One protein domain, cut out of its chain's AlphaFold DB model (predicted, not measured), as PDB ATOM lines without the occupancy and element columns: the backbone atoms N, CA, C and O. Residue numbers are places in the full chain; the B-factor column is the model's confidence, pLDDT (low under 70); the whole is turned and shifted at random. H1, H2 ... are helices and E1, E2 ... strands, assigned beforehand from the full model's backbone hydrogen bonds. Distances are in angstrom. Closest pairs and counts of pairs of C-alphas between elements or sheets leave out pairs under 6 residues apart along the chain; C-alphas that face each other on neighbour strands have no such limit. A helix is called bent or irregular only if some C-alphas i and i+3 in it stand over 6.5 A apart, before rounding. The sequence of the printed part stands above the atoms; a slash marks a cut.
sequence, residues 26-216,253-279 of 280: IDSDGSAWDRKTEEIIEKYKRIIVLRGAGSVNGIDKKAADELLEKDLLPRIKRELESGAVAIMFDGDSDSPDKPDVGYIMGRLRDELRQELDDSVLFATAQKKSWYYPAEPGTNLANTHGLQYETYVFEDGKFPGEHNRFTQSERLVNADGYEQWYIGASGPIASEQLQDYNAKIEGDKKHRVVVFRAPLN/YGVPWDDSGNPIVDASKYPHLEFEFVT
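AT A GLANCE: This is residues 26 to 216 and 253 to 279 of the 280 residues of an uncharacterized protein of Parcubacteria group bacterium Gr01-1014_20 (UniProt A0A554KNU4). A twisted sheet of seven strands is the middle of three layers, with H1 and H6 over one face and H3 and H2b, an arm of the bent helix H2, over the other. The 218 printed residues have six named helices and seven named strands, in the order H1 E1 H2 E2 H3 E3 H4 E4 H5 E5 H6 E6 E7. The sheet's order is E4 E3 E2 E1 E5 E6 E7, parallel throughout; the class is mixed, helices and strands, with under half of the residues in named elements. The whole is compact and rounded, with a radius of gyration of the C-alphas of 16.2 A and spans of 44 by 42 by 38 A.

IN THESE COORDINATES: H1, residues 31 to 43, is 18.4 A long and begins at C-alpha 31 (125.005, 115.645, 109.383). E1, residues 46 to 52, measures 19.0 A. H2, residues 61 to 80, was assigned as one helix by its hydrogen bonds but is bent, with C-alphas 70 and 73 6.9 A apart; its arms are H2a, residues 61 to 70, and H2b, residues 73 to 80. Then come E2, residues 85 to 89; H3, residues 101 to 111, 15.4 A; E3, residues 120 to 127, 23.5 A; H4, residues 128 to 131; E4, residues 149 to 153; H5, residues 169 to 172; E5, residues 177 to 182; H6, residues 187 to 199, 19.0 A; E6, residues 206 to 211; and E7, residues 273 to 278, ending at C-alpha 278 (158.881, 124.389, 119.111).

HOW THE PARTS SIT: Within hydrogen-bond range across the sheet are N 151 and O 124 (E4, E3), 2.9 A; N 121 and O 85 (E3, E2), 2.9 A; N 48 and O 86 (E2, E1), 2.8 A; N 180 and O 49 (E1, E5), 2.9 A; N 181 and O 209 (E5, E6), 2.8 A; and N 276 and O 208 (E6, E7), 2.9 A. E1, H2, E2 form a strand-helix-strand unit, two parallel neighbour strands with a helix between them in the chain, as do E2, H3, E3, then E3, H4, E4, and E5, H6, E6; each crossover is right-handed. H1 runs along the strands at a height over the sheet of 8.9 A, and H6, on the same face, at 8.3 A. H3, on the opposite face, runs along them at 8.7 A, and H2b only just stands up from the sheet, rising 40.4 degrees. H2a touches H3, closest at the C-alphas of Ala 64 and Ile 104, 7.0 A, at a steep tilt of 49 degrees, the same way. H5 only just touches H1 and H6, with 3 pairs of C-alphas within 8 A each; the closest are Leu 171 and Thr 37, 6.7 A, and Glu 169 and Lys 199, 5.6 A. H2a, H4 and H5 only graze the sheet. In H1, H2a, H2b, H3 and H6 every O i to N i+4 pair is within hydrogen-bond range; H4 and H5 are too short for such a pair.

THE WHOLE: The two C-alphas farthest apart, of Ser 31 and Ser 260, are 45.1 A apart. Residues 217 to 252 are not printed, and C-alphas 216 and 253 are 9.6 A apart across this cut. The links E2 to H3, H4 to E4 and E4 to H5 are long. The mean pLDDT of the printed part is 84.1; 26 residues are under 70, among them 129 to 135 and 159 to 163.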
ATOM      1  N   ILE A  26     130.125 106.581 107.198       84.62
ATOM      2  CA  ILE A  26     130.056 107.133 105.839       84.62
ATOM      3  C   ILE A  26     129.074 108.305 105.845       84.62
ATOM      4  O   ILE A  26     127.858 108.119 105.768       84.62
ATOM      5  N   ASP A  27     129.603 109.518 105.962       81.75
ATOM      6  CA  ASP A  27     128.811 110.727 106.122       81.75
ATOM      7  C   ASP A  27     128.576 111.416 104.776       81.75
ATOM      8  O   ASP A  27     129.380 112.191 104.251       81.75
ATOM      9  N   SER A  28     127.452 111.059 104.167       82.19
ATOM     10  CA  SER A  28     127.148 111.443 102.795       82.19
ATOM     11  C   SER A  28     126.590 112.867 102.655       82.19
ATOM     12  O   SER A  28     126.541 113.362 101.524       82.19
ATOM     13  N   ASP A  29     126.167 113.483 103.766       83.81
ATOM     14  CA  ASP A  29     125.551 114.816 103.838       83.81
ATOM     15  C   ASP A  29     126.175 115.746 104.895       83.81
ATOM     16  O   ASP A  29     125.888 116.942 104.883       83.81
ATOM     17  N   GLY A  30     127.075 115.239 105.742       84.31
ATOM     18  CA  GLY A  30     127.790 116.007 106.765       84.31
ATOM     19  C   GLY A  30     127.058 116.056 108.106       84.31
ATOM     20  O   GLY A  30     127.599 116.567 109.084       84.31
ATOM     21  N   SER A  31     125.839 115.516 108.190       88.00
ATOM     22  CA  SER A  31     125.005 115.645 109.383       88.00
ATOM     23  C   SER A  31     125.554 114.871 110.581       88.00
ATOM     24  O   SER A  31     125.309 115.255 111.728       88.00
ATOM     25  N   ALA A  32     126.268 113.765 110.350       88.69
ATOM     26  CA  ALA A  32     126.877 113.002 111.432       88.69
ATOM     27  C   ALA A  32     128.090 113.737 112.008       88.69
ATOM     28  O   ALA A  32     128.254 113.775 113.229       88.69
ATOM     29  N   TRP A  33     128.885 114.363 111.144       88.62
ATOM     30  CA  TRP A  33     129.994 115.216 111.531       88.62
ATOM     31  C   TRP A  33     129.538 116.489 112.233       88.62
ATOM     32  O   TRP A  33     130.155 116.891 113.217       88.62
ATOM     33  N   ASP A  34     128.445 117.104 111.784       89.06
ATOM     34  CA  ASP A  34     127.886 118.281 112.444       89.06
ATOM     35  C   ASP A  34     127.481 117.942 113.882       89.06
ATOM     36  O   ASP A  34     127.932 118.608 114.811       89.06
ATOM     37  N   ARG A  35     126.748 116.839 114.101       91.56
ATOM     38  CA  ARG A  35     126.411 116.365 115.459       91.56
ATOM     39  C   ARG A  35     127.656 116.073 116.297       91.56
ATOM     40  O   ARG A  35     127.701 116.422 117.473       91.56
ATOM     41  N   LYS A  36     128.673 115.450 115.699       92.12
ATOM     42  CA  LYS A  36     129.942 115.187 116.384       92.12
ATOM     43  C   LYS A  36     130.675 116.477 116.740       92.12
ATOM     44  O   LYS A  36     131.245 116.571 117.816       92.12
ATOM     45  N   THR A  37     130.634 117.479 115.871       92.62
ATOM     46  CA  THR A  37     131.205 118.803 116.131       92.62
ATOM     47  C   THR A  37     130.533 119.445 117.344       92.62
ATOM     48  O   THR A  37     131.228 120.000 118.187       92.62
ATOM     49  N   GLU A  38     129.210 119.329 117.482       94.00
ATOM     50  CA  GLU A  38     128.493 119.813 118.673       94.00
ATOM     51  C   GLU A  38     128.951 119.092 119.943       94.00
ATOM     52  O   GLU A  38     129.342 119.748 120.905       94.00
ATOM     53  N   GLU A  39     129.009 117.758 119.912       93.75
ATOM     54  CA  GLU A  39     129.523 116.957 121.028       93.75
ATOM     55  C   GLU A  39     130.957 117.359 121.403       93.75
ATOM     56  O   GLU A  39     131.278 117.497 122.584       93.75
ATOM     57  N   ILE A  40     131.819 117.579 120.404       94.69
ATOM     58  CA  ILE A  40     133.216 117.956 120.620       94.69
ATOM     59  C   ILE A  40     133.308 119.302 121.347       94.69
ATOM     60  O   ILE A  40     134.022 119.422 122.340       94.69
ATOM     61  N   ILE A  41     132.567 120.300 120.865       95.69
ATOM     62  CA  ILE A  41     132.573 121.661 121.416       95.69
ATOM     63  C   ILE A  41     132.013 121.690 122.842       95.69
ATOM     64  O   ILE A  41     132.490 122.458 123.675       95.69
ATOM     65  N   GLU A  42     131.009 120.867 123.139       95.31
ATOM     66  CA  GLU A  42     130.379 120.826 124.461       95.31
ATOM     67  C   GLU A  42     131.208 120.055 125.495       95.31
ATOM     68  O   GLU A  42     131.272 120.455 126.661       95.31
ATOM     69  N   LYS A  43     131.831 118.940 125.092       94.31
ATOM     70  CA  LYS A  43     132.496 118.008 126.015       94.31
ATOM     71  C   LYS A  43     133.968 118.335 126.250       94.31
ATOM     72  O   LYS A  43     134.458 118.136 127.364       94.31
ATOM     73  N   TYR A  44     134.694 118.787 125.229       95.19
ATOM     74  CA  TYR A  44     136.154 118.844 125.279       95.19
ATOM     75  C   TYR A  44     136.653 120.257 125.551       95.19
ATOM     76  O   TYR A  44     136.329 121.213 124.853       95.19
ATOM     77  N   LYS A  45     137.497 120.380 126.577       95.12
ATOM     78  CA  LYS A  45     138.100 121.648 126.983       95.12
ATOM     79  C   LYS A  45     139.142 122.135 125.978       95.12
ATOM     80  O   LYS A  45     139.352 123.342 125.855       95.12
ATOM     81  N   ARG A  46     139.815 121.197 125.308       96.25
ATOM     82  CA  ARG A  46     140.798 121.455 124.254       96.25
ATOM     83  C   ARG A  46     140.476 120.647 123.017       96.25
ATOM     84  O   ARG A  46     140.184 119.459 123.119       96.25
ATOM     85  N   ILE A  47     140.596 121.294 121.865       96.88
ATOM     86  CA  ILE A  47     140.395 120.682 120.555       96.88
ATOM     87  C   ILE A  47     141.684 120.907 119.774       96.88
ATOM     88  O   ILE A  47     141.968 122.014 119.324       96.88
ATOM     89  N   ILE A  48     142.488 119.859 119.663       96.44
ATOM     90  CA  ILE A  48     143.798 119.894 119.024       96.44
ATOM     91  C   ILE A  48     143.670 119.241 117.661       96.44
ATOM     92  O   ILE A  48     143.408 118.042 117.552       96.44
ATOM     93  N   VAL A  49     143.902 120.023 116.613       94.38
ATOM     94  CA  VAL A  49     143.885 119.511 115.250       94.38
ATOM     95  C   VAL A  49     145.306 119.392 114.721       94.38
ATOM     96  O   VAL A  49     146.009 120.387 114.537       94.38
ATOM     97  N   LEU A  50     145.731 118.158 114.469       92.38
ATOM     98  CA  LEU A  50     147.037 117.856 113.912       92.38
ATOM     99  C   LEU A  50     147.037 118.136 112.405       92.38
ATOM    100  O   LEU A  50     146.165 117.706 111.643       92.38
ATOM    101  N   ARG A  51     148.058 118.876 111.989       88.06
ATOM    102  CA  ARG A  51     148.427 119.223 110.618       88.06
ATOM    103  C   ARG A  51     149.889 118.847 110.433       88.06
ATOM    104  O   ARG A  51     150.612 118.702 111.416       88.06
ATOM    105  N   GLY A  52     150.372 118.735 109.204       80.56
ATOM    106  CA  GLY A  52     151.811 118.601 109.000       80.56
ATOM    107  C   GLY A  52     152.214 117.763 107.808       80.56
ATOM    108  O   GLY A  52     151.549 117.766 106.770       80.56
ATOM    109  N   ALA A  53     153.345 117.077 107.961       66.50
ATOM    110  CA  ALA A  53     153.863 116.171 106.952       66.50
ATOM    111  C   ALA A  53     152.807 115.120 106.582       66.50
ATOM    112  O   ALA A  53     152.321 114.390 107.443       66.50
ATOM    113  N   GLY A  54     152.475 115.050 105.293       69.44
ATOM    114  CA  GLY A  54     151.814 113.886 104.707       69.44
ATOM    115  C   GLY A  54     152.842 112.864 104.223       69.44
ATOM    116  O   GLY A  54     154.047 113.142 104.204       69.44
ATOM    117  N   SER A  55     152.363 111.725 103.728       61.34
ATOM    118  CA  SER A  55     153.164 110.568 103.291       61.34
ATOM    119  C   SER A  55     154.256 110.847 102.239       61.34
ATOM    120  O   SER A  55     155.143 110.019 102.022       61.34
ATOM    121  N   VAL A  56     154.244 112.018 101.592       62.78
ATOM    122  CA  VAL A  56     155.279 112.474 100.642       62.78
ATOM    123  C   VAL A  56     156.436 113.219 101.325       62.78
ATOM    124  O   VAL A  56     157.583 113.131 100.879       62.78
ATOM    125  N   ASN A  57     156.161 113.928 102.418       66.69
ATOM    126  CA  ASN A  57     157.175 114.662 103.168       66.69
ATOM    127  C   ASN A  57     157.779 113.751 104.239       66.69
ATOM    128  O   ASN A  57     158.996 113.578 104.282       66.69
ATOM    129  N   GLY A  58     156.935 113.073 105.013       79.88
ATOM    130  CA  GLY A  58     157.364 112.213 106.109       79.88
ATOM    131  C   GLY A  58     158.294 112.901 107.119       79.88
ATOM    132  O   GLY A  58     158.779 114.017 106.944       79.88
ATOM    133  N   ILE A  59     158.558 112.215 108.213       87.88
ATOM    134  CA  ILE A  59     159.342 112.696 109.341       87.88
ATOM    135  C   ILE A  59     160.374 111.619 109.636       87.88
ATOM    136  O   ILE A  59     160.067 110.426 109.577       87.88
ATOM    137  N   ASP A  60     161.614 112.019 109.911       89.12
ATOM    138  CA  ASP A  60     162.603 111.077 110.427       89.12
ATOM    139  C   ASP A  60     162.034 110.356 111.657       89.12
ATOM    140  O   ASP A  60     161.515 110.992 112.575       89.12
ATOM    141  N   LYS A  61     162.120 109.023 111.685       90.25
ATOM    142  CA  LYS A  61     161.457 108.224 112.721       90.25
ATOM    143  C   LYS A  61     161.947 108.572 114.120       90.25
ATOM    144  O   LYS A  61     161.140 108.712 115.033       90.25
ATOM    145  N   LYS A  62     163.261 108.731 114.287       91.31
ATOM    146  CA  LYS A  62     163.838 109.074 115.585       91.31
ATOM    147  C   LYS A  62     163.352 110.451 116.028       91.31
ATOM    148  O   LYS A  62     162.986 110.614 117.184       91.31
ATOM    149  N   ALA A  63     163.300 111.421 115.117       90.81
ATOM    150  CA  ALA A  63     162.765 112.736 115.438       90.81
ATOM    151  C   ALA A  63     161.259 112.727 115.742       90.81
ATOM    152  O   ALA A  63     160.832 113.456 116.629       90.81
ATOM    153  N   ALA A  64     160.463 111.909 115.047       91.69
ATOM    154  CA  ALA A  64     159.040 111.737 115.340       91.69
ATOM    155  C   ALA A  64     158.824 111.166 116.753       91.69
ATOM    156  O   ALA A  64     158.009 111.691 117.509       91.69
ATOM    157  N   ASP A  65     159.599 110.139 117.116       92.19
ATOM    158  CA  ASP A  65     159.577 109.518 118.444       92.19
ATOM    159  C   ASP A  65     159.998 110.523 119.534       92.19
ATOM    160  O   ASP A  65     159.289 110.707 120.521       92.19
ATOM    161  N   GLU A  66     161.105 111.244 119.327       93.31
ATOM    162  CA  GLU A  66     161.583 112.249 120.283       93.31
ATOM    163  C   GLU A  66     160.606 113.417 120.456       93.31
ATOM    164  O   GLU A  66     160.364 113.838 121.587       93.31
ATOM    165  N   LEU A  67     160.038 113.927 119.360       92.50
ATOM    166  CA  LEU A  67     159.049 115.003 119.387       92.50
ATOM    167  C   LEU A  67     157.813 114.593 120.194       92.50
ATOM    168  O   LEU A  67     157.277 115.366 120.992       92.50
ATOM    169  N   LEU A  68     157.353 113.361 119.994       93.69
ATOM    170  CA  LEU A  68     156.205 112.831 120.703       93.69
ATOM    171  C   LEU A  68     156.459 112.734 122.210       93.69
ATOM    172  O   LEU A  68     155.638 113.204 122.999       93.69
ATOM    173  N   GLU A  69     157.597 112.167 122.605       93.88
ATOM    174  CA  GLU A  69     157.952 111.951 124.009       93.88
ATOM    175  C   GLU A  69     158.252 113.253 124.760       93.88
ATOM    176  O   GLU A  69     157.845 113.413 125.914       93.88
ATOM    177  N   LYS A  70     158.972 114.183 124.125       94.19
ATOM    178  CA  LYS A  70     159.483 115.391 124.788       94.19
ATOM    179  C   LYS A  70     158.520 116.568 124.721       94.19
ATOM    180  O   LYS A  70     158.503 117.370 125.655       94.19
ATOM    181  N   ASP A  71     157.711 116.659 123.667       93.88
ATOM    182  CA  ASP A  71     156.862 117.825 123.426       93.88
ATOM    183  C   ASP A  71     155.375 117.489 123.411       93.88
ATOM    184  O   ASP A  71     154.621 118.055 124.207       93.88
ATOM    185  N   LEU A  72     154.929 116.581 122.538       95.12
ATOM    186  CA  LEU A  72     153.493 116.373 122.307       95.12
ATOM    187  C   LEU A  72     152.798 115.751 123.525       95.12
ATOM    188  O   LEU A  72     151.820 116.312 124.025       95.12
ATOM    189  N   LEU A  73     153.314 114.629 124.038       95.06
ATOM    190  CA  LEU A  73     152.713 113.936 125.179       95.06
ATOM    191  C   LEU A  73     152.689 114.792 126.451       95.06
ATOM    192  O   LEU A  73     151.620 114.883 127.060       95.06
ATOM    193  N   PRO A  74     153.789 115.448 126.876       94.69
ATOM    194  CA  PRO A  74     153.754 116.282 128.076       94.69
ATOM    195  C   PRO A  74     152.780 117.457 127.964       94.69
ATOM    196  O   PRO A  74     152.206 117.868 128.971       94.69
ATOM    197  N   ARG A  75     152.580 118.004 126.757       94.75
ATOM    198  CA  ARG A  75     151.590 119.062 126.518       94.75
ATOM    199  C   ARG A  75     150.173 118.525 126.659       94.75
ATOM    200  O   ARG A  75     149.418 119.073 127.452       94.75
ATOM    201  N   ILE A  76     149.841 117.428 125.976       95.12
ATOM    202  CA  ILE A  76     148.501 116.822 126.053       95.12
ATOM    203  C   ILE A  76     148.168 116.405 127.489       95.12
ATOM    204  O   ILE A  76     147.087 116.719 127.973       95.12
ATOM    205  N   LYS A  77     149.107 115.772 128.202       93.50
ATOM    206  CA  LYS A  77     148.917 115.386 129.611       93.50
ATOM    207  C   LYS A  77     148.609 116.582 130.512       93.50
ATOM    208  O   LYS A  77     147.772 116.475 131.395       93.50
ATOM    209  N   ARG A  78     149.232 117.736 130.261       93.81
ATOM    210  CA  ARG A  78     148.954 118.967 131.012       93.81
ATOM    211  C   ARG A  78     147.580 119.551 130.688       93.81
ATOM    212  O   ARG A  78     146.909 120.069 131.572       93.81
ATOM    213  N   GLU A  79     147.151 119.470 129.432       93.19
ATOM    214  CA  GLU A  79     145.793 119.877 129.058       93.19
ATOM    215  C   GLU A  79     144.738 118.954 129.689       93.19
ATOM    216  O   GLU A  79     143.713 119.447 130.156       93.19
ATOM    217  N   LEU A  80     145.028 117.650 129.800       92.56
ATOM    218  CA  LEU A  80     144.161 116.672 130.467       92.56
ATOM    219  C   LEU A  80     143.916 116.988 131.949       92.56
ATOM    220  O   LEU A  80     142.814 116.766 132.443       92.56
ATOM    221  N   GLU A  81     144.889 117.585 132.647       91.12
ATOM    222  CA  GLU A  81     144.702 118.070 134.026       91.12
ATOM    223  C   GLU A  81     143.610 119.154 134.126       91.12
ATOM    224  O   GLU A  81     143.019 119.349 135.188       91.12
ATOM    225  N   SER A  82     143.336 119.867 133.026       89.25
ATOM    226  CA  SER A  82     142.358 120.961 132.958       89.25
ATOM    227  C   SER A  82     140.995 120.541 132.392       89.25
ATOM    228  O   SER A  82     140.041 121.320 132.468       89.25
ATOM    229  N   GLY A  83     140.885 119.342 131.818       91.81
ATOM    230  CA  GLY A  83     139.650 118.802 131.254       91.81
ATOM    231  C   GLY A  83     139.889 117.888 130.053       91.81
ATOM    232  O   GLY A  83     141.017 117.698 129.609       91.81
ATOM    233  N   ALA A  84     138.806 117.333 129.506       94.62
ATOM    234  CA  ALA A  84     138.888 116.401 128.386       94.62
ATOM    235  C   ALA A  84     139.492 117.049 127.124       94.62
ATOM    236  O   ALA A  84     139.237 118.222 126.832       94.62
ATOM    237  N   VAL A  85     140.248 116.271 126.347       96.19
ATOM    238  CA  VAL A  85     140.944 116.716 125.127       96.19
ATOM    239  C   VAL A  85     140.455 115.939 123.902       96.19
ATOM    240  O   VAL A  85     140.443 114.711 123.898       96.19
ATOM    241  N   ALA A  86     140.071 116.642 122.841       95.88
ATOM    242  CA  ALA A  86     139.840 116.052 121.528       95.88
ATOM    243  C   ALA A  86     141.085 116.237 120.660       95.88
ATOM    244  O   ALA A  86     141.584 117.351 120.517       95.88
ATOM    245  N   ILE A  87     141.577 115.147 120.074       96.00
ATOM    246  CA  ILE A  87     142.695 115.132 119.134       96.00
ATOM    247  C   ILE A  87     142.160 114.657 117.788       96.00
ATOM    248  O   ILE A  87     141.572 113.579 117.671       96.00
ATOM    249  N   MET A  88     142.341 115.490 116.772       94.38
ATOM    250  CA  MET A  88     141.767 115.295 115.448       94.38
ATOM    251  C   MET A  88     142.836 115.438 114.381       94.38
ATOM    252  O   MET A  88     143.793 116.185 114.556       94.38
ATOM    253  N   PHE A  89     142.667 114.766 113.250       90.00
ATOM    254  CA  PHE A  89     143.547 114.938 112.099       90.00
ATOM    255  C   PHE A  89     142.831 114.556 110.805       90.00
ATOM    256  O   PHE A  89     141.954 113.690 110.801       90.00
ATOM    257  N   ASP A  90     143.238 115.185 109.705       80.50
ATOM    258  CA  ASP A  90     142.868 114.741 108.362       80.50
ATOM    259  C   ASP A  90     144.069 113.960 107.847       80.50
ATOM    260  O   ASP A  90     145.055 114.563 107.416       80.50
ATOM    261  N   GLY A  91     144.078 112.637 108.004       66.38
ATOM    262  CA  GLY A  91     145.336 111.933 107.807       66.38
ATOM    263  C   GLY A  91     145.278 110.481 107.398       66.38
ATOM    264  O   GLY A  91     144.231 109.834 107.323       66.38
ATOM    265  N   ASP A  92     146.495 110.063 107.072       70.94
ATOM    266  CA  ASP A  92     146.901 108.784 106.522       70.94
ATOM    267  C   ASP A  92     146.995 107.720 107.627       70.94
ATOM    268  O   ASP A  92     146.801 107.988 108.816       70.94
ATOM    269  N   SER A  93     147.283 106.491 107.222       75.12
ATOM    270  CA  SER A  93     147.441 105.368 108.148       75.12
ATOM    271  C   SER A  93     148.669 105.533 109.046       75.12
ATOM    272  O   SER A  93     149.671 106.119 108.644       75.12
ATOM    273  N   ASP A  94     148.630 104.944 110.242       84.50
ATOM    274  CA  ASP A  94     149.822 104.798 111.081       84.50
ATOM    275  C   ASP A  94     150.869 103.930 110.353       84.50
ATOM    276  O   ASP A  94     150.694 102.720 110.190       84.50
ATOM    277  N   SER A  95     151.943 104.566 109.870       83.44
ATOM    278  CA  SER A  95     153.018 103.912 109.119       83.44
ATOM    279  C   SER A  95     154.385 104.138 109.778       83.44
ATOM    280  O   SER A  95     155.039 105.152 109.521       83.44
ATOM    281  N   PRO A  96     154.884 103.172 110.572       83.19
ATOM    282  CA  PRO A  96     156.201 103.270 111.210       83.19
ATOM    283  C   PRO A  96     157.375 103.374 110.232       83.19
ATOM    284  O   PRO A  96     158.400 103.970 110.560       83.19
ATOM    285  N   ASP A  97     157.232 102.810 109.030       80.75
ATOM    286  CA  ASP A  97     158.266 102.851 107.989       80.75
ATOM    287  C   ASP A  97     158.332 104.213 107.283       80.75
ATOM    288  O   ASP A  97     159.352 104.567 106.684       80.75
ATOM    289  N   LYS A  98     157.237 104.983 107.330       80.50
ATOM    290  CA  LYS A  98     157.108 106.302 106.699       80.50
ATOM    291  C   LYS A  98     156.390 107.269 107.644       80.50
ATOM    292  O   LYS A  98     155.282 107.692 107.322       80.50
ATOM    293  N   PRO A  99     157.007 107.618 108.788       87.06
ATOM    294  CA  PRO A  99     156.342 108.409 109.808       87.06
ATOM    295  C   PRO A  99     155.828 109.726 109.246       87.06
ATOM    296  O   PRO A  99     156.559 110.437 108.565       87.06
ATOM    297  N   ASP A 100     154.583 110.053 109.536       87.19
ATOM    298  CA  ASP A 100     153.932 111.304 109.180       87.19
ATOM    299  C   ASP A 100     152.946 111.689 110.302       87.19
ATOM    300  O   ASP A 100     153.064 111.197 111.430       87.19
ATOM    301  N   VAL A 101     151.982 112.575 110.039       88.62
ATOM    302  CA  VAL A 101     150.968 112.926 111.048       88.62
ATOM    303  C   VAL A 101     150.135 111.718 111.517       88.62
ATOM    304  O   VAL A 101     149.760 111.666 112.689       88.62
ATOM    305  N   GLY A 102     149.896 110.722 110.656       89.94
ATOM    306  CA  GLY A 102     149.199 109.481 111.003       89.94
ATOM    307  C   GLY A 102     150.004 108.613 111.966       89.94
ATOM    308  O   GLY A 102     149.455 108.121 112.951       89.94
ATOM    309  N   TYR A 103     151.324 108.512 111.769       91.31
ATOM    310  CA  TYR A 103     152.215 107.850 112.736       91.31
ATOM    311  C   TYR A 103     152.187 108.528 114.110       91.31
ATOM    312  O   TYR A 103     152.070 107.865 115.141       91.31
ATOM    313  N   ILE A 104     152.251 109.863 114.143       93.44
ATOM    314  CA  ILE A 104     152.175 110.617 115.400       93.44
ATOM    315  C   ILE A 104     150.836 110.371 116.101       93.44
ATOM    316  O   ILE A 104     150.815 110.112 117.303       93.44
ATOM    317  N   MET A 105     149.727 110.392 115.359       93.31
ATOM    318  CA  MET A 105     148.405 110.068 115.895       93.31
ATOM    319  C   MET A 105     148.342 108.632 116.441       93.31
ATOM    320  O   MET A 105     147.787 108.403 117.517       93.31
ATOM    321  N   GLY A 106     148.936 107.662 115.738       93.12
ATOM    322  CA  GLY A 106     149.056 106.264 116.167       93.12
ATOM    323  C   GLY A 106     149.784 106.097 117.484       93.12
ATOM    324  O   GLY A 106     149.267 105.458 118.404       93.12
ATOM    325  N   ARG A 107     150.925 106.765 117.611       94.12
ATOM    326  CA  ARG A 107     151.724 106.747 118.831       94.12
ATOM    327  C   ARG A 107     151.056 107.495 119.982       94.12
ATOM    328  O   ARG A 107     151.061 106.991 121.099       94.12
ATOM    329  N   LEU A 108     150.407 108.637 119.742       94.69
ATOM    330  CA  LEU A 108     149.613 109.313 120.780       94.69
ATOM    331  C   LEU A 108     148.482 108.412 121.293       94.69
ATOM    332  O   LEU A 108     148.224 108.365 122.495       94.69
ATOM    333  N   ARG A 109     147.835 107.666 120.390       92.62
ATOM    334  CA  ARG A 109     146.774 106.714 120.730       92.62
ATOM    335  C   ARG A 109     147.268 105.556 121.592       92.62
ATOM    336  O   ARG A 109     146.557 105.167 122.516       92.62
ATOM    337  N   ASP A 110     148.468 105.046 121.329       91.62
ATOM    338  CA  ASP A 110     149.094 104.013 122.162       91.62
ATOM    339  C   ASP A 110     149.396 104.513 123.574       91.62
ATOM    340  O   ASP A 110     149.071 103.864 124.568       91.62
ATOM    341  N   GLU A 111     150.009 105.687 123.661       92.19
ATOM    342  CA  GLU A 111     150.545 106.235 124.909       92.19
ATOM    343  C   GLU A 111     149.439 106.754 125.836       92.19
ATOM    344  O   GLU A 111     149.586 106.745 127.059       92.19
ATOM    345  N   LEU A 112     148.303 107.166 125.266       90.81
ATOM    346  CA  LEU A 112     147.127 107.647 125.996       90.81
ATOM    347  C   LEU A 112     146.029 106.581 126.127       90.81
ATOM    348  O   LEU A 112     144.909 106.895 126.519       90.81
ATOM    349  N   ARG A 113     146.330 105.304 125.853       83.12
ATOM    350  CA  ARG A 113     145.347 104.204 125.899       83.12
ATOM    351  C   ARG A 113     144.648 104.015 127.252       83.12
ATOM    352  O   ARG A 113     143.549 103.478 127.294       83.12
ATOM    353  N   GLN A 114     145.295 104.409 128.351       74.12
ATOM    354  CA  GLN A 114     144.733 104.308 129.706       74.12
ATOM    355  C   GLN A 114     143.879 105.526 130.086       74.12
ATOM    356  O   GLN A 114     143.128 105.461 131.047       74.12
ATOM    357  N   GLU A 115     143.965 106.612 129.316       66.88
ATOM    358  CA  GLU A 115     143.220 107.864 129.518       66.88
ATOM    359  C   GLU A 115     141.883 107.854 128.739       66.88
ATOM    360  O   GLU A 115     141.227 108.882 128.578       66.88
ATOM    361  N   LEU A 116     141.485 106.694 128.196       62.44
ATOM    362  CA  LEU A 116     140.348 106.541 127.279       62.44
ATOM    363  C   LEU A 116     138.985 106.405 127.964       62.44
ATOM    364  O   LEU A 116     137.980 106.229 127.272       62.44
ATOM    365  N   ASP A 117     138.935 106.548 129.287       61.53
ATOM    366  CA  ASP A 117     137.698 106.667 130.064       61.53
ATOM    367  C   ASP A 117     137.086 108.070 129.859       61.53
ATOM    368  O   ASP A 117     137.045 108.899 130.761       61.53
ATOM    369  N   ASP A 118     136.668 108.358 128.621       70.88
ATOM    370  CA  ASP A 118     136.046 109.603 128.137       70.88
ATOM    371  C   ASP A 118     136.906 110.883 128.118       70.88
ATOM    372  O   ASP A 118     136.497 111.869 127.492       70.88
ATOM    373  N   SER A 119     138.096 110.877 128.721       88.19
ATOM    374  CA  SER A 119     138.964 112.061 128.824       88.19
ATOM    375  C   SER A 119     139.677 112.433 127.522       88.19
ATOM    376  O   SER A 119     139.999 113.606 127.328       88.19
ATOM    377  N   VAL A 120     139.905 111.479 126.610       92.44
ATOM    378  CA  VAL A 120     140.539 111.748 125.308       92.44
ATOM    379  C   VAL A 120     139.720 111.192 124.149       92.44
ATOM    380  O   VAL A 120     139.459 109.990 124.078       92.44
ATOM    381  N   LEU A 121     139.375 112.056 123.194       93.44
ATOM    382  CA  LEU A 121     138.852 111.646 121.890       93.44
ATOM    383  C   LEU A 121     139.970 111.614 120.855       93.44
ATOM    384  O   LEU A 121     140.723 112.572 120.724       93.44
ATOM    385  N   PHE A 122     140.011 110.540 120.071       93.31
ATOM    386  CA  PHE A 122     140.798 110.462 118.848       93.31
ATOM    387  C   PHE A 122     139.846 110.316 117.664       93.31
ATOM    388  O   PHE A 122     139.171 109.291 117.557       93.31
ATOM    389  N   ALA A 123     139.798 111.320 116.789       91.88
ATOM    390  CA  ALA A 123     138.901 111.328 115.636       91.88
ATOM    391  C   ALA A 123     139.624 111.687 114.333       91.88
ATOM    392  O   ALA A 123     140.623 112.406 114.325       91.88
ATOM    393  N   THR A 124     139.104 111.194 113.213       89.00
ATOM    394  CA  THR A 124     139.622 111.491 111.877       89.00
ATOM    395  C   THR A 124     138.496 111.776 110.894       89.00
ATOM    396  O   THR A 124     137.434 111.150 110.938       89.00
ATOM    397  N   ALA A 125     138.743 112.737 110.007       85.88
ATOM    398  CA  ALA A 125     137.879 113.088 108.892       85.88
ATOM    399  C   ALA A 125     138.606 112.750 107.588       85.88
ATOM    400  O   ALA A 125     139.678 113.279 107.297       85.88
ATOM    401  N   GLN A 126     138.024 111.858 106.791       80.75
ATOM    402  CA  GLN A 126     138.660 111.296 105.608       80.75
ATOM    403  C   GLN A 126     137.828 111.535 104.358       80.75
ATOM    404  O   GLN A 126     136.613 111.356 104.334       80.75
ATOM    405  N   LYS A 127     138.504 111.876 103.265       78.81
ATOM    406  CA  LYS A 127     137.914 111.850 101.929       78.81
ATOM    407  C   LYS A 127     138.053 110.443 101.342       78.81
ATOM    408  O   LYS A 127     139.154 109.884 101.335       78.81
ATOM    409  N   LYS A 128     136.957 109.884 100.822       76.69
ATOM    410  CA  LYS A 128     136.886 108.496 100.336       76.69
ATOM    411  C   LYS A 128     137.939 108.160  99.266       76.69
ATOM    412  O   LYS A 128     138.542 107.098  99.319       76.69
ATOM    413  N   SER A 129     138.235 109.056  98.325       67.50
ATOM    414  CA  SER A 129     139.269 108.798  97.299       67.50
ATOM    415  C   SER A 129     140.712 108.767  97.812       67.50
ATOM    416  O   SER A 129     141.597 108.356  97.061       67.50
ATOM    417  N   TRP A 130     140.986 109.244  99.029       60.94
ATOM    418  CA  TRP A 130     142.356 109.473  99.506       60.94
ATOM    419  C   TRP A 130     142.769 108.565 100.657       60.94
ATOM    420  O   TRP A 130     143.879 108.046 100.623       60.94
ATOM    421  N   TYR A 131     141.892 108.366 101.640       60.19
ATOM    422  CA  TYR A 131     142.253 107.695 102.894       60.19
ATOM    423  C   TYR A 131     141.260 106.614 103.308       60.19
ATOM    424  O   TYR A 131     141.248 106.204 104.464       60.19
ATOM    425  N   TYR A 132     140.413 106.153 102.382       57.62
ATOM    426  CA  TYR A 132     139.467 105.095 102.701       57.62
ATOM    427  C   TYR A 132     140.221 103.838 103.141       57.62
ATOM    428  O   TYR A 132     141.127 103.405 102.419       57.62
ATOM    429  N   PRO A 133     139.886 103.270 104.312       59.94
ATOM    430  CA  PRO A 133     140.559 102.081 104.800       59.94
ATOM    431  C   PRO A 133     140.492 100.954 103.769       59.94
ATOM    432  O   PRO A 133     139.555 100.869 102.970       59.94
ATOM    433  N   ALA A 134     141.496 100.072 103.799       63.31
ATOM    434  CA  ALA A 134     141.605  98.950 102.864       63.31
ATOM    435  C   ALA A 134     140.328  98.090 102.827       63.31
ATOM    436  O   ALA A 134     139.978  97.547 101.778       63.31
ATOM    437  N   GLU A 135     139.616  98.018 103.956       66.81
ATOM    438  CA  GLU A 135     138.287  97.431 104.061       66.81
ATOM    439  C   GLU A 135     137.209  98.528 104.168       66.81
ATOM    440  O   GLU A 135     137.173  99.270 105.158       66.81
ATOM    441  N   PRO A 136     136.304  98.629 103.175       70.19
ATOM    442  CA  PRO A 136     135.202  99.580 103.191       70.19
ATOM    443  C   PRO A 136     134.373  99.538 104.481       70.19
ATOM    444  O   PRO A 136     133.849  98.490 104.845       70.19
ATOM    445  N   GLY A 137     134.210 100.689 105.140       71.38
ATOM    446  CA  GLY A 137     133.371 100.827 106.340       71.38
ATOM    447  C   GLY A 137     134.074 100.516 107.665       71.38
ATOM    448  O   GLY A 137     133.439 100.570 108.715       71.38
ATOM    449  N   THR A 138     135.377 100.234 107.656       78.19
ATOM    450  CA  THR A 138     136.152 100.041 108.891       78.19
ATOM    451  C   THR A 138     136.709 101.361 109.420       78.19
ATOM    452  O   THR A 138     137.009 102.265 108.648       78.19
ATOM    453  N   ASN A 139     136.833 101.503 110.743       83.38
ATOM    454  CA  ASN A 139     137.567 102.630 111.322       83.38
ATOM    455  C   ASN A 139     139.050 102.548 110.953       83.38
ATOM    456  O   ASN A 139     139.632 101.461 110.925       83.38
ATOM    457  N   LEU A 140     139.679 103.710 110.785       85.12
ATOM    458  CA  LEU A 140     141.128 103.791 110.819       85.12
ATOM    459  C   LEU A 140     141.618 103.404 112.226       85.12
ATOM    460  O   LEU A 140     141.000 103.750 113.237       85.12
ATOM    461  N   ALA A 141     142.723 102.673 112.289       86.56
ATOM    462  CA  ALA A 141     143.344 102.239 113.531       86.56
ATOM    463  C   ALA A 141     144.855 102.438 113.464       86.56
ATOM    464  O   ALA A 141     145.443 102.472 112.380       86.56
ATOM    465  N   ASN A 142     145.477 102.548 114.634       88.19
ATOM    466  CA  ASN A 142     146.926 102.514 114.722       88.19
ATOM    467  C   ASN A 142     147.472 101.092 114.488       88.19
ATOM    468  O   ASN A 142     146.719 100.119 114.385       88.19
ATOM    469  N   THR A 143     148.794 100.956 114.439       86.69
ATOM    470  CA  THR A 143     149.484  99.677 114.206       86.69
ATOM    471  C   THR A 143     149.231  98.609 115.275       86.69
ATOM    472  O   THR A 143     149.406  97.422 114.997       86.69
ATOM    473  N   HIS A 144     148.757  98.995 116.463       87.25
ATOM    474  CA  HIS A 144     148.324  98.079 117.523       87.25
ATOM    475  C   HIS A 144     146.815  97.774 117.507       87.25
ATOM    476  O   HIS A 144     146.318  97.089 118.400       87.25
ATOM    477  N   GLY A 145     146.072  98.251 116.502       85.88
ATOM    478  CA  GLY A 145     144.643  97.974 116.338       85.88
ATOM    479  C   GLY A 145     143.713  98.857 117.176       85.88
ATOM    480  O   GLY A 145     142.508  98.606 117.219       85.88
ATOM    481  N   LEU A 146     144.228  99.903 117.827       87.12
ATOM    482  CA  LEU A 146     143.401 100.871 118.542       87.12
ATOM    483  C   LEU A 146     142.739 101.820 117.538       87.12
ATOM    484  O   LEU A 146     143.400 102.635 116.895       87.12
ATOM    485  N   GLN A 147     141.416 101.717 117.432       87.38
ATOM    486  CA  GLN A 147     140.622 102.500 116.487       87.38
ATOM    487  C   GLN A 147     140.523 103.980 116.869       87.38
ATOM    488  O   GLN A 147     140.488 104.322 118.058       87.38
ATOM    489  N   TYR A 148     140.387 104.822 115.844       88.88
ATOM    490  CA  TYR A 148     139.927 106.206 115.930       88.88
ATOM    491  C   TYR A 148     138.461 106.298 115.515       88.88
ATOM    492  O   TYR A 148     137.996 105.521 114.680       88.88
ATOM    493  N   GLU A 149     137.743 107.291 116.029       89.88
ATOM    494  CA  GLU A 149     136.425 107.614 115.493       89.88
ATOM    495  C   GLU A 149     136.576 108.174 114.070       89.88
ATOM    496  O   GLU A 149     137.129 109.256 113.875       89.88
ATOM    497  N   THR A 150     136.144 107.408 113.066       88.44
ATOM    498  CA  THR A 150     136.425 107.700 111.654       88.44
ATOM    499  C   THR A 150     135.168 108.149 110.928       88.44
ATOM    500  O   THR A 150     134.167 107.434 110.891       88.44
ATOM    501  N   TYR A 151     135.253 109.316 110.292       88.00
ATOM    502  CA  TYR A 151     134.221 109.859 109.417       88.00
ATOM    503  C   TYR A 151     134.737 109.914 107.989       88.00
ATOM    504  O   TYR A 151     135.781 110.507 107.725       88.00
ATOM    505  N   VAL A 152     134.003 109.308 107.059       86.44
ATOM    506  CA  VAL A 152     134.363 109.261 105.641       86.44
ATOM    507  C   VAL A 152     133.349 110.044 104.825       86.44
ATOM    508  O   VAL A 152     132.165 109.716 104.806       86.44
ATOM    509  N   PHE A 153     133.834 111.024 104.072       84.62
ATOM    510  CA  PHE A 153     133.033 111.873 103.201       84.62
ATOM    511  C   PHE A 153     133.198 111.461 101.737       84.62
ATOM    512  O   PHE A 153     134.306 111.192 101.258       84.62
ATOM    513  N   GLU A 154     132.081 111.430 101.009       81.62
ATOM    514  CA  GLU A 154     132.060 111.120  99.577       81.62
ATOM    515  C   GLU A 154     132.750 112.215  98.746       81.62
ATOM    516  O   GLU A 154     132.625 113.417  99.007       81.62
ATOM    517  N   ASP A 155     133.455 111.795  97.695       77.50
ATOM    518  CA  ASP A 155     134.203 112.706  96.835       77.50
ATOM    519  C   ASP A 155     133.289 113.668  96.072       77.50
ATOM    520  O   ASP A 155     132.251 113.284  95.537       77.50
ATOM    521  N   GLY A 156     133.694 114.938  95.985       74.88
ATOM    522  CA  GLY A 156     133.002 115.939  95.168       74.88
ATOM    523  C   GLY A 156     131.650 116.403  95.718       74.88
ATOM    524  O   GLY A 156     131.010 117.239  95.085       74.88
ATOM    525  N   LYS A 157     131.217 115.909  96.885       76.62
ATOM    526  CA  LYS A 157     129.956 116.335  97.512       76.62
ATOM    527  C   LYS A 157     130.052 117.652  98.273       76.62
ATOM    528  O   LYS A 157     129.084 118.406  98.303       76.62
ATOM    529  N   PHE A 158     131.201 117.932  98.876       73.44
ATOM    530  CA  PHE A 158     131.394 119.120  99.698       73.44
ATOM    531  C   PHE A 158     132.335 120.098  98.988       73.44
ATOM    532  O   PHE A 158     133.428 119.693  98.588       73.44
ATOM    533  N   PRO A 159     131.937 121.372  98.806       63.56
ATOM    534  CA  PRO A 159     132.839 122.389  98.281       63.56
ATOM    535  C   PRO A 159     133.940 122.692  99.308       63.56
ATOM    536  O   PRO A 159     133.645 122.840 100.500       63.56
ATOM    537  N   GLY A 160     135.184 122.798  98.833       61.50
ATOM    538  CA  GLY A 160     136.387 122.992  99.653       61.50
ATOM    539  C   GLY A 160     137.298 121.758  99.707       61.50
ATOM    540  O   GLY A 160     137.003 120.722  99.109       61.50
ATOM    541  N   GLU A 161     138.431 121.886 100.398       60.50
ATOM    542  CA  GLU A 161     139.378 120.789 100.603       60.50
ATOM    543  C   GLU A 161     139.002 119.877 101.788       60.50
ATOM    544  O   GLU A 161     138.082 120.149 102.561       60.50
ATOM    545  N   HIS A 162     139.745 118.773 101.926       61.50
ATOM    546  CA  HIS A 162     139.640 117.764 102.987       61.50
ATOM    547  C   HIS A 162     139.634 118.331 104.423       61.50
ATOM    548  O   HIS A 162     138.986 117.761 105.295       61.50
ATOM    549  N   ASN A 163     140.284 119.473 104.658       66.31
ATOM    550  CA  ASN A 163     140.387 120.118 105.968       66.31
ATOM    551  C   ASN A 163     139.098 120.795 106.453       66.31
ATOM    552  O   ASN A 163     139.016 121.173 107.619       66.31
ATOM    553  N   ARG A 164     138.083 120.964 105.593       72.69
ATOM    554  CA  ARG A 164     136.843 121.677 105.941       72.69
ATOM    555  C   ARG A 164     136.167 121.139 107.203       72.69
ATOM    556  O   ARG A 164     135.534 121.912 107.913       72.69
ATOM    557  N   PHE A 165     136.257 119.840 107.466       80.69
ATOM    558  CA  PHE A 165     135.532 119.206 108.566       80.69
ATOM    559  C   PHE A 165     136.213 119.439 109.915       80.69
ATOM    560  O   PHE A 165     135.574 119.909 110.855       80.69
ATOM    561  N   THR A 166     137.525 119.233 109.993       88.88
ATOM    562  CA  THR A 166     138.325 119.527 111.195       88.88
ATOM    563  C   THR A 166     138.721 121.009 111.303       88.88
ATOM    564  O   THR A 166     139.443 121.400 112.218       88.88
ATOM    565  N   GLN A 167     138.238 121.853 110.386       88.88
ATOM    566  CA  GLN A 167     138.424 123.309 110.343       88.88
ATOM    567  C   GLN A 167     137.144 124.021 109.867       88.88
ATOM    568  O   GLN A 167     137.180 124.965 109.068       88.88
ATOM    569  N   SER A 168     135.981 123.539 110.305       88.88
ATOM    570  CA  SER A 168     134.715 124.232 110.051       88.88
ATOM    571  C   SER A 168     134.693 125.549 110.832       88.88
ATOM    572  O   SER A 168     135.323 125.641 111.882       88.88
ATOM    573  N   GLU A 169     133.975 126.571 110.355       90.56
ATOM    574  CA  GLU A 169     133.871 127.866 111.061       90.56
ATOM    575  C   GLU A 169     133.415 127.683 112.513       90.56
ATOM    576  O   GLU A 169     133.976 128.277 113.430       90.56
ATOM    577  N   ARG A 170     132.450 126.786 112.735       90.88
ATOM    578  CA  ARG A 170     131.946 126.468 114.071       90.88
ATOM    579  C   ARG A 170     133.021 125.868 114.978       90.88
ATOM    580  O   ARG A 170     133.105 126.250 116.138       90.88
ATOM    581  N   LEU A 171     133.827 124.940 114.461       92.31
ATOM    582  CA  LEU A 171     134.890 124.295 115.231       92.31
ATOM    583  C   LEU A 171     136.069 125.251 115.466       92.31
ATOM    584  O   LEU A 171     136.574 125.328 116.577       92.31
ATOM    585  N   VAL A 172     136.456 126.020 114.443       92.19
ATOM    586  CA  VAL A 172     137.510 127.046 114.507       92.19
ATOM    587  C   VAL A 172     137.227 128.070 115.598       92.19
ATOM    588  O   VAL A 172     138.140 128.440 116.328       92.19
ATOM    589  N   ASN A 173     135.971 128.500 115.732       92.81
ATOM    590  CA  ASN A 173     135.558 129.499 116.716       92.81
ATOM    591  C   ASN A 173     135.192 128.906 118.089       92.81
ATOM    592  O   ASN A 173     134.770 129.647 118.981       92.81
ATOM    593  N   ALA A 174     135.358 127.595 118.288       93.69
ATOM    594  CA  ALA A 174     135.172 126.966 119.587       93.69
ATOM    595  C   ALA A 174     136.293 127.359 120.562       93.69
ATOM    596  O   ALA A 174     137.468 127.459 120.197       93.69
ATOM    597  N   ASP A 175     135.938 127.555 121.832       92.31
ATOM    598  CA  ASP A 175     136.929 127.859 122.861       92.31
ATOM    599  C   ASP A 175     137.881 126.665 123.047       92.31
ATOM    600  O   ASP A 175     137.457 125.530 123.246       92.31
ATOM    601  N   GLY A 176     139.188 126.931 123.004       93.31
ATOM    602  CA  GLY A 176     140.216 125.898 123.151       93.31
ATOM    603  C   GLY A 176     140.600 125.169 121.860       93.31
ATOM    604  O   GLY A 176     141.380 124.219 121.949       93.31
ATOM    605  N   TYR A 177     140.102 125.605 120.695       95.50
ATOM    606  CA  TYR A 177     140.556 125.125 119.388       95.50
ATOM    607  C   TYR A 177     141.976 125.614 119.059       95.50
ATOM    608  O   TYR A 177     142.263 126.813 119.095       95.50
ATOM    609  N   GLU A 178     142.866 124.682 118.717       94.50
ATOM    610  CA  GLU A 178     144.254 124.944 118.330       94.50
ATOM    611  C   GLU A 178     144.680 124.042 117.163       94.50
ATOM    612  O   GLU A 178     144.215 122.907 117.025       94.50
ATOM    613  N   GLN A 179     145.624 124.519 116.346       92.69
ATOM    614  CA  GLN A 179     146.242 123.706 115.293       92.69
ATOM    615  C   GLN A 179     147.706 123.431 115.581       92.69
ATOM    616  O   GLN A 179     148.479 124.347 115.869       92.69
ATOM    617  N   TRP A 180     148.085 122.163 115.483       92.81
ATOM    618  CA  TRP A 180     149.443 121.696 115.721       92.81
ATOM    619  C   TRP A 180     150.044 121.214 114.405       92.81
ATOM    620  O   TRP A 180     149.642 120.183 113.879       92.81
ATOM    621  N   TYR A 181     151.005 121.964 113.871       88.75
ATOM    622  CA  TYR A 181     151.726 121.630 112.646       88.75
ATOM    623  C   TYR A 181     152.961 120.811 112.991       88.75
ATOM    624  O   TYR A 181     153.844 121.284 113.705       88.75
ATOM    625  N   ILE A 182     153.021 119.583 112.490       87.94
ATOM    626  CA  ILE A 182     154.023 118.597 112.868       87.94
ATOM    627  C   ILE A 182     154.973 118.321 111.707       87.94
ATOM    628  O   ILE A 182     154.589 117.782 110.665       87.94
ATOM    629  N   GLY A 183     156.241 118.663 111.924       82.44
ATOM    630  CA  GLY A 183     157.306 118.438 110.961       82.44
ATOM    631  C   GLY A 183     157.128 119.236 109.672       82.44
ATOM    632  O   GLY A 183     156.518 120.307 109.635       82.44
ATOM    633  N   ALA A 184     157.708 118.693 108.607       70.25
ATOM    634  CA  ALA A 184     157.758 119.309 107.294       70.25
ATOM    635  C   ALA A 184     156.392 119.354 106.614       70.25
ATOM    636  O   ALA A 184     155.950 118.409 105.952       70.25
ATOM    637  N   SER A 185     155.735 120.497 106.732       70.31
ATOM    638  CA  SER A 185     154.447 120.713 106.106       70.31
ATOM    639  C   SER A 185     154.639 121.089 104.631       70.31
ATOM    640  O   SER A 185     155.616 121.740 104.261       70.31
ATOM    641  N   GLY A 186     153.752 120.616 103.754       66.06
ATOM    642  CA  GLY A 186     153.757 120.998 102.336       66.06
ATOM    643  C   GLY A 186     153.065 122.350 102.100       66.06
ATOM    644  O   GLY A 186     152.558 122.951 103.046       66.06
ATOM    645  N   PRO A 187     152.958 122.818 100.842       66.69
ATOM    646  CA  PRO A 187     152.217 124.033 100.482       66.69
ATOM    647  C   PRO A 187     150.782 124.066 101.023       66.69
ATOM    648  O   PRO A 187     150.317 125.116 101.458       66.69
ATOM    649  N   ILE A 188     150.138 122.896 101.103       71.38
ATOM    650  CA  ILE A 188     148.786 122.721 101.644       71.38
ATOM    651  C   ILE A 188     148.643 123.246 103.077       71.38
ATOM    652  O   ILE A 188     147.597 123.759 103.450       71.38
ATOM    653  N   ALA A 189     149.711 123.216 103.878       74.81
ATOM    654  CA  ALA A 189     149.681 123.775 105.222       74.81
ATOM    655  C   ALA A 189     149.618 125.303 105.229       74.81
ATOM    656  O   ALA A 189     149.019 125.885 106.126       74.81
ATOM    657  N   SER A 190     150.196 125.971 104.227       75.00
ATOM    658  CA  SER A 190     150.048 127.425 104.095       75.00
ATOM    659  C   SER A 190     148.613 127.801 103.721       75.00
ATOM    660  O   SER A 190     148.093 128.787 104.234       75.00
ATOM    661  N   GLU A 191     147.955 127.002 102.878       79.00
ATOM    662  CA  GLU A 191     146.537 127.171 102.531       79.00
ATOM    663  C   GLU A 191     145.633 126.904 103.743       79.00
ATOM    664  O   GLU A 191     144.756 127.710 104.046       79.00
ATOM    665  N   GLN A 192     145.909 125.840 104.508       83.00
ATOM    666  CA  GLN A 192     145.215 125.531 105.763       83.00
ATOM    667  C   GLN A 192     145.370 126.652 106.803       83.00
ATOM    668  O   GLN A 192     144.380 127.025 107.431       83.00
ATOM    669  N   LEU A 193     146.568 127.236 106.950       84.75
ATOM    670  CA  LEU A 193     146.814 128.384 107.835       84.75
ATOM    671  C   LEU A 193     146.047 129.637 107.400       84.75
ATOM    672  O   LEU A 193     145.502 130.347 108.245       84.75
ATOM    673  N   GLN A 194     146.004 129.928 106.097       84.31
ATOM    674  CA  GLN A 194     145.256 131.073 105.567       84.31
ATOM    675  C   GLN A 194     143.755 130.900 105.773       84.31
ATOM    676  O   GLN A 194     143.100 131.826 106.247       84.31
ATOM    677  N   ASP A 195     143.230 129.713 105.474       86.25
ATOM    678  CA  ASP A 195     141.829 129.373 105.709       86.25
ATOM    679  C   ASP A 195     141.480 129.453 107.204       86.25
ATOM    680  O   ASP A 195     140.430 129.980 107.560       86.25
ATOM    681  N   TYR A 196     142.383 129.022 108.093       88.62
ATOM    682  CA  TYR A 196     142.169 129.115 109.537       88.62
ATOM    683  C   TYR A 196     142.099 130.577 109.973       88.62
ATOM    684  O   TYR A 196     141.134 130.985 110.614       88.62
ATOM    685  N   ASN A 197     143.068 131.393 109.550       88.44
ATOM    686  CA  ASN A 197     143.083 132.822 109.846       88.44
ATOM    687  C   ASN A 197     141.852 133.562 109.297       88.44
ATOM    688  O   ASN A 197     141.387 134.503 109.931       88.44
ATOM    689  N   ALA A 198     141.332 133.160 108.134       89.00
ATOM    690  CA  ALA A 198     140.178 133.800 107.504       89.00
ATOM    691  C   ALA A 198     138.839 133.485 108.194       89.00
ATOM    692  O   ALA A 198     137.900 134.265 108.062       89.00
ATOM    693  N   LYS A 199     138.745 132.356 108.907       91.25
ATOM    694  CA  LYS A 199     137.515 131.879 109.565       91.25
ATOM    695  C   LYS A 199     137.350 132.343 111.011       91.25
ATOM    696  O   LYS A 199     136.292 132.120 111.596       91.25
ATOM    697  N   ILE A 200     138.389 132.928 111.604       90.12
ATOM    698  CA  ILE A 200     138.338 133.410 112.985       90.12
ATOM    699  C   ILE A 200     137.455 134.651 113.058       90.12
ATOM    700  O   ILE A 200     137.663 135.629 112.339       90.12
ATOM    701  N   GLU A 201     136.487 134.618 113.966       85.62
ATOM    702  CA  GLU A 201     135.584 135.727 114.230       85.62
ATOM    703  C   GLU A 201     136.073 136.590 115.403       85.62
ATOM    704  O   GLU A 201     136.517 136.107 116.450       85.62
ATOM    705  N   GLY A 202     135.922 137.907 115.253       81.56
ATOM    706  CA  GLY A 202     136.249 138.885 116.290       81.56
ATOM    707  C   GLY A 202     137.751 139.057 116.551       81.56
ATOM    708  O   GLY A 202     138.603 138.722 115.730       81.56
ATOM    709  N   ASP A 203     138.074 139.617 117.719       77.06
ATOM    710  CA  ASP A 203     139.450 139.974 118.100       77.06
ATOM    711  C   ASP A 203     140.177 138.859 118.877       77.06
ATOM    712  O   ASP A 203     141.243 139.090 119.460       77.06
ATOM    713  N   LYS A 204     139.612 137.644 118.928       78.75
ATOM    714  CA  LYS A 204     140.248 136.512 119.611       78.75
ATOM    715  C   LYS A 204     141.530 136.117 118.870       78.75
ATOM    716  O   LYS A 204     141.554 135.999 117.647       78.75
ATOM    717  N   LYS A 205     142.606 135.898 119.629       84.38
ATOM    718  CA  LYS A 205     143.838 135.290 119.119       84.38
ATOM    719  C   LYS A 205     143.737 133.784 119.262       84.38
ATOM    720  O   LYS A 205     143.431 133.283 120.342       84.38
ATOM    721  N   HIS A 206     144.007 133.085 118.175       90.25
ATOM    722  CA  HIS A 206     143.969 131.635 118.113       90.25
ATOM    723  C   HIS A 206     145.378 131.065 118.054       90.25
ATOM    724  O   HIS A 206     146.238 131.580 117.339       90.25
ATOM    725  N   ARG A 207     145.622 129.986 118.795       91.31
ATOM    726  CA  ARG A 207     146.962 129.417 118.910       91.31
ATOM    727  C   ARG A 207     147.257 128.443 117.773       91.31
ATOM    728  O   ARG A 207     146.451 127.569 117.440       91.31
ATOM    729  N   VAL A 208     148.452 128.593 117.215       91.31
ATOM    730  CA  VAL A 208     149.077 127.653 116.287       91.31
ATOM    731  C   VAL A 208     150.407 127.224 116.878       91.31
ATOM    732  O   VAL A 208     151.277 128.056 117.131       91.31
ATOM    733  N   VAL A 209     150.587 125.922 117.073       91.38
ATOM    734  CA  VAL A 209     151.854 125.360 117.547       91.38
ATOM    735  C   VAL A 209     152.544 124.680 116.378       91.38
ATOM    736  O   VAL A 209     151.952 123.840 115.708       91.38
ATOM    737  N   VAL A 210     153.791 125.047 116.102       88.81
ATOM    738  CA  VAL A 210     154.566 124.496 114.989       88.81
ATOM    739  C   VAL A 210     155.760 123.745 115.554       88.81
ATOM    740  O   VAL A 210     156.668 124.338 116.140       88.81
ATOM    741  N   PHE A 211     155.761 122.432 115.362       89.25
ATOM    742  CA  PHE A 211     156.791 121.522 115.829       89.25
ATOM    743  C   PHE A 211     157.791 121.239 114.717       89.25
ATOM    744  O   PHE A 211     157.458 120.674 113.671       89.25
ATOM    745  N   ARG A 212     159.043 121.625 114.947       87.75
ATOM    746  CA  ARG A 212     160.134 121.379 114.011       87.75
ATOM    747  C   ARG A 212     160.570 119.921 114.091       87.75
ATOM    748  O   ARG A 212     161.081 119.488 115.116       87.75
ATOM    749  N   ALA A 213     160.474 119.201 112.979       88.31
ATOM    750  CA  ALA A 213     161.054 117.870 112.840       88.31
ATOM    751  C   ALA A 213     161.679 117.705 111.444       88.31
ATOM    752  O   ALA A 213     161.106 118.191 110.466       88.31
ATOM    753  N   PRO A 214     162.872 117.091 111.333       86.81
ATOM    754  CA  PRO A 214     163.519 116.843 110.053       86.81
ATOM    755  C   PRO A 214     162.740 115.834 109.199       86.81
ATOM    756  O   PRO A 214     162.115 114.905 109.716       86.81
ATOM    757  N   LEU A 215     162.827 116.008 107.881       85.88
ATOM    758  CA  LEU A 215     162.314 115.067 106.887       85.88
ATOM    759  C   LEU A 215     163.002 113.698 106.988       85.88
ATOM    760  O   LEU A 215     164.195 113.605 107.276       85.88
ATOM    761  N   ASN A 216     162.278 112.635 106.634       86.44
ATOM    762  CA  ASN A 216     162.873 111.314 106.434       86.44
ATOM    763  C   ASN A 216     163.601 111.255 105.085       86.44
ATOM    764  O   ASN A 216     162.951 111.063 104.056       86.44
ATOM    765  N   TYR A 253     163.687 120.787 107.060       76.38
ATOM    766  CA  TYR A 253     162.532 120.825 107.956       76.38
ATOM    767  C   TYR A 253     161.210 121.096 107.222       76.38
ATOM    768  O   TYR A 253     160.182 121.189 107.882       76.38
ATOM    769  N   GLY A 254     161.223 121.216 105.886       67.94
ATOM    770  CA  GLY A 254     160.068 121.619 105.073       67.94
ATOM    771  C   GLY A 254     159.472 122.983 105.440       67.94
ATOM    772  O   GLY A 254     160.045 123.750 106.209       67.94
ATOM    773  N   VAL A 255     158.295 123.303 104.895       62.62
ATOM    774  CA  VAL A 255     157.576 124.548 105.221       62.62
ATOM    775  C   VAL A 255     156.931 124.404 106.617       62.62
ATOM    776  O   VAL A 255     156.449 123.319 106.946       62.62
ATOM    777  N   PRO A 256     156.896 125.455 107.461       67.56
ATOM    778  CA  PRO A 256     157.342 126.821 107.207       67.56
ATOM    779  C   PRO A 256     158.713 127.127 107.823       67.56
ATOM    780  O   PRO A 256     158.848 128.113 108.547       67.56
ATOM    781  N   TRP A 257     159.737 126.326 107.539       74.56
ATOM    782  CA  TRP A 257     161.098 126.545 108.027       74.56
ATOM    783  C   TRP A 257     162.061 126.860 106.874       74.56
ATOM    784  O   TRP A 257     161.923 126.317 105.779       74.56
ATOM    785  N   ASP A 258     163.046 127.726 107.113       74.00
ATOM    786  CA  ASP A 258     164.206 127.867 106.226       74.00
ATOM    787  C   ASP A 258     165.200 126.701 106.417       74.00
ATOM    788  O   ASP A 258     165.055 125.855 107.306       74.00
ATOM    789  N   ASP A 259     166.259 126.672 105.603       71.81
ATOM    790  CA  ASP A 259     167.308 125.641 105.676       71.81
ATOM    791  C   ASP A 259     168.092 125.661 106.997       71.81
ATOM    792  O   ASP A 259     168.664 124.648 107.407       71.81
ATOM    793  N   SER A 260     168.103 126.802 107.689       73.75
ATOM    794  CA  SER A 260     168.694 126.950 109.025       73.75
ATOM    795  C   SER A 260     167.730 126.517 110.140       73.75
ATOM    796  O   SER A 260     168.113 126.466 111.312       73.75
ATOM    797  N   GLY A 261     166.492 126.159 109.791       70.44
ATOM    798  CA  GLY A 261     165.438 125.767 110.712       70.44
ATOM    799  C   GLY A 261     164.811 126.935 111.472       70.44
ATOM    800  O   GLY A 261     164.280 126.698 112.559       70.44
ATOM    801  N   ASN A 262     164.890 128.160 110.944       78.69
ATOM    802  CA  ASN A 262     164.140 129.318 111.431       78.69
ATOM    803  C   ASN A 262     162.764 129.373 110.759       78.69
ATOM    804  O   ASN A 262     162.644 129.012 109.588       78.69
ATOM    805  N   PRO A 263     161.720 129.833 111.460       75.19
ATOM    806  CA  PRO A 263     160.403 129.946 110.857       75.19
ATOM    807  C   PRO A 263     160.386 131.048 109.789       75.19
ATOM    808  O   PRO A 263     160.827 132.168 110.035       75.19
ATOM    809  N   ILE A 264     159.829 130.743 108.616       73.06
ATOM    810  CA  ILE A 264     159.617 131.682 107.496       73.06
ATOM    811  C   ILE A 264     158.170 132.190 107.420       73.06
ATOM    812  O   ILE A 264     157.737 132.730 106.401       73.06
ATOM    813  N   VAL A 265     157.398 132.017 108.497       73.31
ATOM    814  CA  VAL A 265     156.036 132.547 108.596       73.31
ATOM    815  C   VAL A 265     156.095 134.054 108.827       73.31
ATOM    816  O   VAL A 265     156.575 134.524 109.856       73.31
ATOM    817  N   ASP A 266     155.537 134.820 107.894       75.25
ATOM    818  CA  ASP A 266     155.241 136.230 108.118       75.25
ATOM    819  C   ASP A 266     153.967 136.352 108.965       75.25
ATOM    820  O   ASP A 266     152.852 136.309 108.442       75.25
ATOM    821  N   ALA A 267     154.134 136.481 110.284       73.12
ATOM    822  CA  ALA A 267     153.025 136.595 111.232       73.12
ATOM    823  C   ALA A 267     152.090 137.781 110.930       73.12
ATOM    824  O   ALA A 267     150.916 137.736 111.289       73.12
ATOM    825  N   SER A 268     152.560 138.817 110.219       79.12
ATOM    826  CA  SER A 268     151.711 139.950 109.830       79.12
ATOM    827  C   SER A 268     150.617 139.563 108.825       79.12
ATOM    828  O   SER A 268     149.578 140.219 108.770       79.12
ATOM    829  N   LYS A 269     150.805 138.461 108.084       83.62
ATOM    830  CA  LYS A 269     149.790 137.889 107.185       83.62
ATOM    831  C   LYS A 269     148.693 137.127 107.921       83.62
ATOM    832  O   LYS A 269     147.671 136.817 107.317       83.62
ATOM    833  N   TYR A 270     148.899 136.839 109.204       86.38
ATOM    834  CA  TYR A 270     147.996 136.047 110.027       86.38
ATOM    835  C   TYR A 270     147.615 136.817 111.299       86.38
ATOM    836  O   TYR A 270     147.969 136.411 112.408       86.38
ATOM    837  N   PRO A 271     146.921 137.962 111.169       87.00
ATOM    838  CA  PRO A 271     146.643 138.848 112.290       87.00
ATOM    839  C   PRO A 271     145.776 138.211 113.379       87.00
ATOM    840  O   PRO A 271     145.746 138.753 114.476       87.00
ATOM    841  N   HIS A 272     145.104 137.086 113.132       89.19
ATOM    842  CA  HIS A 272     144.284 136.401 114.136       89.19
ATOM    843  C   HIS A 272     144.999 135.210 114.791       89.19
ATOM    844  O   HIS A 272     144.472 134.624 115.737       89.19
ATOM    845  N   LEU A 273     146.216 134.879 114.345       90.00
ATOM    846  CA  LEU A 273     146.976 133.733 114.837       90.00
ATOM    847  C   LEU A 273     148.125 134.157 115.758       90.00
ATOM    848  O   LEU A 273     148.831 135.137 115.513       90.00
ATOM    849  N   GLU A 274     148.331 133.377 116.813       91.12
ATOM    850  CA  GLU A 274     149.491 133.435 117.693       91.12
ATOM    851  C   GLU A 274     150.317 132.161 117.510       91.12
ATOM    852  O   GLU A 274     149.846 131.052 117.775       91.12
ATOM    853  N   PHE A 275     151.550 132.323 117.027       88.69
ATOM    854  CA  PHE A 275     152.439 131.206 116.728       88.69
ATOM    855  C   PHE A 275     153.352 130.879 117.906       88.69
ATOM    856  O   PHE A 275     154.103 131.730 118.384       88.69
ATOM    857  N   GLU A 276     153.373 129.608 118.289       91.00
ATOM    858  CA  GLU A 276     154.400 129.026 119.140       91.00
ATOM    859  C   GLU A 276     155.280 128.084 118.315       91.00
ATOM    860  O   GLU A 276     154.819 127.061 117.809       91.00
ATOM    861  N   PHE A 277     156.568 128.408 118.200       87.38
ATOM    862  CA  PHE A 277     157.539 127.593 117.471       87.38
ATOM    863  C   PHE A 277     158.340 126.709 118.430       87.38
ATOM    864  O   PHE A 277     159.160 127.199 119.210       87.38
ATOM    865  N   VAL A 278     158.148 125.395 118.335       87.94
ATOM    866  CA  VAL A 278     158.881 124.389 119.111       87.94
ATOM    867  C   VAL A 278     160.025 123.861 118.252       87.94
ATOM    868  O   VAL A 278     159.807 123.189 117.247       87.94
ATOM    869  N   THR A 279     161.256 124.238 118.602       79.44
ATOM    870  CA  THR A 279     162.436 124.063 117.735       79.44
ATOM    871  C   THR A 279     163.523 123.155 118.304       79.44
ATOM    872  O   THR A 279     164.534 122.971 117.632       79.44
TER     873      THR A 279